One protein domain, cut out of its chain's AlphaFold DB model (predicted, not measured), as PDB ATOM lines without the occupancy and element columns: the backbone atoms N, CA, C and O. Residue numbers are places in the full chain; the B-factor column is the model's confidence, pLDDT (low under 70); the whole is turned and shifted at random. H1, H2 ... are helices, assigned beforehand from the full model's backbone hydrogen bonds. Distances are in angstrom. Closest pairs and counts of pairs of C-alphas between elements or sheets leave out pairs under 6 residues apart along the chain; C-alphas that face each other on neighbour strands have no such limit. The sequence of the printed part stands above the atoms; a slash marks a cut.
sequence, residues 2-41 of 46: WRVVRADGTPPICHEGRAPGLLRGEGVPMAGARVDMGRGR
ATOM      1  N   TRP A   2     148.909 191.581 213.443       94.00
ATOM      2  CA  TRP A   2     149.193 192.842 212.729       94.00
ATOM      3  C   TRP A   2     150.084 193.868 213.454       94.00
ATOM      4  O   TRP A   2     150.584 194.773 212.797       94.00
ATOM      5  N   ARG A   3     150.298 193.745 214.774       95.75
ATOM      6  CA  ARG A   3     151.140 194.669 215.566       95.75
ATOM      7  C   ARG A   3     152.641 194.391 215.485       95.75
ATOM      8  O   ARG A   3     153.436 195.214 215.923       95.75
ATOM      9  N   VAL A   4     153.036 193.239 214.947       94.69
ATOM     10  CA  VAL A   4     154.446 192.913 214.711       94.69
ATOM     11  C   VAL A   4     154.737 193.195 213.244       94.69
ATOM     12  O   VAL A   4     154.127 192.588 212.367       94.69
ATOM     13  N   VAL A   5     155.650 194.128 212.984       95.12
ATOM     14  CA  VAL A   5     156.072 194.528 211.636       95.12
ATOM     15  C   VAL A   5     157.538 194.176 211.412       95.12
ATOM     16  O   VAL A   5     158.289 193.952 212.364       95.12
ATOM     17  N   ARG A   6     157.964 194.129 210.148       95.94
ATOM     18  CA  ARG A   6     159.390 193.995 209.827       95.94
ATOM     19  C   ARG A   6     160.170 195.232 210.276       95.94
ATOM     20  O   ARG A   6     159.596 196.294 210.500       95.94
ATOM     21  N   ALA A   7     161.494 195.109 210.353       96.12
ATOM     22  CA  ALA A   7     162.376 196.211 210.748       96.12
ATOM     23  C   ALA A   7     162.231 197.463 209.856       96.12
ATOM     24  O   ALA A   7     162.439 198.576 210.330       96.12
ATOM     25  N   ASP A   8     161.822 197.289 208.595       96.00
ATOM     26  CA  ASP A   8     161.535 198.367 207.636       96.00
ATOM     27  C   ASP A   8     160.112 198.954 207.758       96.00
ATOM     28  O   ASP A   8     159.702 199.770 206.932       96.00
ATOM     29  N   GLY A   9     159.335 198.514 208.750       97.62
ATOM     30  CA  GLY A   9     157.950 198.922 208.972       97.62
ATOM     31  C   GLY A   9     156.925 198.219 208.089       97.62
ATOM     32  O   GLY A   9     155.742 198.550 208.170       97.62
ATOM     33  N   THR A  10     157.321 197.254 207.252       97.50
ATOM     34  CA  THR A  10     156.376 196.508 206.408       97.50
ATOM     35  C   THR A  10     155.461 195.630 207.272       97.50
ATOM     36  O   THR A  10     155.968 194.745 207.976       97.50
ATOM     37  N   PRO A  11     154.127 195.826 207.219       96.44
ATOM     38  CA  PRO A  11     153.194 194.970 207.927       96.44
ATOM     39  C   PRO A  11     153.131 193.571 207.303       96.44
ATOM     40  O   PRO A  11     153.386 193.406 206.107       96.44
ATOM     41  N   PRO A  12     152.764 192.550 208.088       93.19
ATOM     42  CA  PRO A  12     152.506 191.220 207.557       93.19
ATOM     43  C   PRO A  12     151.391 191.251 206.493       93.19
ATOM     44  O   PRO A  12     150.396 191.960 206.636       93.19
ATOM     45  N   ILE A  13     151.563 190.467 205.424       88.56
ATOM     46  CA  ILE A  13     150.625 190.386 204.287       88.56
ATOM     47  C   ILE A  13     149.586 189.264 204.422       88.56
ATOM     48  O   ILE A  13     148.667 189.170 203.613       88.56
ATOM     49  N   CYS A  14     149.724 188.399 205.431       86.62
ATOM     50  CA  CYS A  14     148.761 187.333 205.685       86.62
ATOM     51  C   CYS A  14     147.369 187.903 206.010       86.62
ATOM     52  O   CYS A  14     147.213 189.087 206.300       86.62
ATOM     53  N   HIS A  15     146.341 187.056 205.926       86.50
ATOM     54  CA  HIS A  15     144.945 187.454 206.145       86.50
ATOM     55  C   HIS A  15     144.517 188.647 205.276       86.50
ATOM     56  O   HIS A  15     143.992 189.637 205.796       86.50
ATOM     57  N   GLU A  16     144.758 188.525 203.966       88.56
ATOM     58  CA  GLU A  16     144.286 189.454 202.927       88.56
ATOM     59  C   GLU A  16     144.862 190.870 203.062       88.56
ATOM     60  O   GLU A  16     144.220 191.856 202.710       88.56
ATOM     61  N   GLY A  17     146.073 190.995 203.615       90.25
ATOM     62  CA  GLY A  17     146.722 192.296 203.754       90.25
ATOM     63  C   GLY A  17     145.936 193.276 204.626       90.25
ATOM     64  O   GLY A  17     146.043 194.482 204.427       90.25
ATOM     65  N   ARG A  18     145.152 192.792 205.604       94.44
ATOM     66  CA  ARG A  18     144.338 193.647 206.495       94.44
ATOM     67  C   ARG A  18     145.155 194.464 207.504       94.44
ATOM     68  O   ARG A  18     144.641 195.428 208.071       94.44
ATOM     69  N   ALA A  19     146.427 194.121 207.723       96.25
ATOM     70  CA  ALA A  19     147.269 194.751 208.743       96.25
ATOM     71  C   ALA A  19     147.398 196.284 208.625       96.25
ATOM     72  O   ALA A  19     147.233 196.945 209.648       96.25
ATOM     73  N   PRO A  20     147.615 196.897 207.440       96.12
ATOM     74  CA  PRO A  20     147.700 198.352 207.326       96.12
ATOM     75  C   PRO A  20     146.409 199.064 207.749       96.12
ATOM     76  O   PRO A  20     146.473 200.153 208.307       96.12
ATOM     77  N   GLY A  21     145.238 198.468 207.496       95.94
ATOM     78  CA  GLY A  21     143.954 199.028 207.927       95.94
ATOM     79  C   GLY A  21     143.798 199.006 209.446       95.94
ATOM     80  O   GLY A  21     143.443 200.018 210.042       95.94
ATOM     81  N   LEU A  22     144.147 197.881 210.075       96.88
ATOM     82  CA  LEU A  22     144.099 197.719 211.532       96.88
ATOM     83  C   LEU A  22     145.079 198.661 212.244       96.88
ATOM     84  O   LEU A  22     144.703 199.319 213.206       96.88
ATOM     85  N   LEU A  23     146.305 198.791 211.728       97.19
ATOM     86  CA  LEU A  23     147.307 199.721 212.259       97.19
ATOM     87  C   LEU A  23     146.841 201.183 212.159       97.19
ATOM     88  O   LEU A  23     146.979 201.932 213.123       97.19
ATOM     89  N   ARG A  24     146.227 201.584 211.035       96.81
ATOM     90  CA  ARG A  24     145.626 202.924 210.906       96.81
ATOM     91  C   ARG A  24     144.476 203.140 211.884       96.81
ATOM     92  O   ARG A  24     144.393 204.214 212.468       96.81
ATOM     93  N   GLY A  25     143.621 202.136 212.076       97.75
ATOM     94  CA  GLY A  25     142.528 202.190 213.051       97.75
ATOM     95  C   GLY A  25     143.014 202.366 214.493       97.75
ATOM     96  O   GLY A  25     142.338 203.007 215.288       97.75
ATOM     97  N   GLU A  26     144.210 201.864 214.811       97.25
ATOM     98  CA  GLU A  26     144.883 202.065 216.103       97.25
ATOM     99  C   GLU A  26     145.655 203.399 216.190       97.25
ATOM    100  O   GLU A  26     146.264 203.689 217.217       97.25
ATOM    101  N   GLY A  27     145.654 204.222 215.135       96.81
ATOM    102  CA  GLY A  27     146.380 205.497 215.103       96.81
ATOM    103  C   GLY A  27     147.900 205.351 214.976       96.81
ATOM    104  O   GLY A  27     148.636 206.298 215.249       96.81
ATOM    105  N   VAL A  28     148.391 204.179 214.556       97.44
ATOM    106  CA  VAL A  28     149.826 203.949 214.344       97.44
ATOM    107  C   VAL A  28     150.332 204.883 213.236       97.44
ATOM    108  O   VAL A  28     149.681 204.996 212.192       97.44
ATOM    109  N   PRO A  29     151.487 205.554 213.409       97.25
ATOM    110  CA  PRO A  29     152.026 206.435 212.382       97.25
ATOM    111  C   PRO A  29     152.424 205.621 211.144       97.25
ATOM    112  O   PRO A  29     153.312 204.771 211.204       97.25
ATOM    113  N   MET A  30     151.765 205.887 210.014       97.19
ATOM    114  CA  MET A  30     152.003 205.203 208.739       97.19
ATOM    115  C   MET A  30     152.693 206.127 207.727       97.19
ATOM    116  O   MET A  30     152.330 207.294 207.598       97.19
ATOM    117  N   ALA A  31     153.611 205.568 206.941       96.88
ATOM    118  CA  ALA A  31     154.176 206.147 205.726       96.88
ATOM    119  C   ALA A  31     153.739 205.291 204.523       96.88
ATOM    120  O   ALA A  31     154.306 204.234 204.227       96.88
ATOM    121  N   GLY A  32     152.659 205.708 203.855       94.69
ATOM    122  CA  GLY A  32     152.015 204.897 202.820       94.69
ATOM    123  C   GLY A  32     151.459 203.594 203.403       94.69
ATOM    124  O   GLY A  32     150.582 203.623 204.268       94.69
ATOM    125  N   ALA A  33     151.955 202.449 202.925       93.00
ATOM    126  CA  ALA A  33     151.561 201.116 203.397       93.00
ATOM    127  C   ALA A  33     152.429 200.571 204.550       93.00
ATOM    128  O   ALA A  33     152.134 199.493 205.067       93.00
ATOM    129  N   ARG A  34     153.489 201.288 204.948       97.25
ATOM    130  CA  ARG A  34     154.416 200.882 206.014       97.25
ATOM    131  C   ARG A  34     154.191 201.693 207.279       97.25
ATOM    132  O   ARG A  34     153.698 202.815 207.208       97.25
ATOM    133  N   VAL A  35     154.578 201.144 208.423       97.81
ATOM    134  CA  VAL A  35     154.728 201.921 209.657       97.81
ATOM    135  C   VAL A  35     155.906 202.877 209.485       97.81
ATOM    136  O   VAL A  35     156.976 202.478 209.025       97.81
ATOM    137  N   ASP A  36     155.721 204.138 209.865       97.56
ATOM    138  CA  ASP A  36     156.826 205.077 210.023       97.56
ATOM    139  C   ASP A  36     157.621 204.679 211.270       97.56
ATOM    140  O   ASP A  36     157.288 205.045 212.398       97.56
ATOM    141  N   MET A  37     158.689 203.909 211.071       95.50
ATOM    142  CA  MET A  37     159.531 203.416 212.162       95.50
ATOM    143  C   MET A  37     160.295 204.535 212.885       95.50
ATOM    144  O   MET A  37     160.741 204.330 214.014       95.50
ATOM    145  N   GLY A  38     160.435 205.720 212.279       95.44
ATOM    146  CA  GLY A  38     161.052 206.883 212.918       95.44
ATOM    147  C   GLY A  38     160.187 207.477 214.032       95.44
ATOM    148  O   GLY A  38     160.735 208.012 215.004       95.44
ATOM    149  N   ARG A  39     158.859 207.346 213.896       94.69
ATOM    150  CA  ARG A  39     157.841 207.781 214.871       94.69
ATOM    151  C   ARG A  39     157.269 206.636 215.708       94.69
ATOM    152  O   ARG A  39     156.894 206.853 216.850       94.69
ATOM    153  N   GLY A  40     157.187 205.432 215.144       91.25
ATOM    154  CA  GLY A  40     156.575 204.263 215.779       91.25
ATOM    155  C   GLY A  40     157.499 203.490 216.722       91.25
ATOM    156  O   GLY A  40     157.027 202.636 217.469       91.25
ATOM    157  N   ARG A  41     158.812 203.754 216.706       90.00
ATOM    158  CA  ARG A  41     159.758 203.114 217.630       90.00
ATOM    159  C   ARG A  41     159.901 203.920 218.912       90.00
ATOM    160  O   ARG A  41     160.148 205.124 218.871       90.00
TER     161      ARG A  41
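This is residues 2 to 41 of the 46 residues of the protein "Cysteine methyltransferase" of Streptomyces sp. SID1328 (UniProt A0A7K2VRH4). This is a small rounded body with little regular structure, mostly loops, with two short helices, H1 and H2, set apart. Residues 2 to 18 make a long looping stretch before H1, and a small turn, in which residues 30 to 31 pair antiparallel with 34 to 35, comes before H2. The printed part has 40 residues, 11 of them in H1 then H2, with no named strand: all helix by class, compact, radius of gyration of the C-alphas 8.9 A, spans 26 by 20 by 16 A.

Start at C-alpha 2, (149.193, 192.842, 212.729). At C-alpha 19, (147.269, 194.751, 208.743), H1 begins, residues 19 to 25, 9.8 A long. H2, residues 37 to 40, ends at C-alpha 40, (156.575, 204.263, 215.779).

H1 and H2 are apart. In H1 every O i to N i+4 pair is within hydrogen-bond range; H2 is too short for such a pair.

The C-alphas of Glu 16 and Gly 38, the two farthest apart, are 26.2 A apart. The link from H1 to H2 is long, 11 residues. The printed part has no cut, and no printed residue is under 70 in pLDDT.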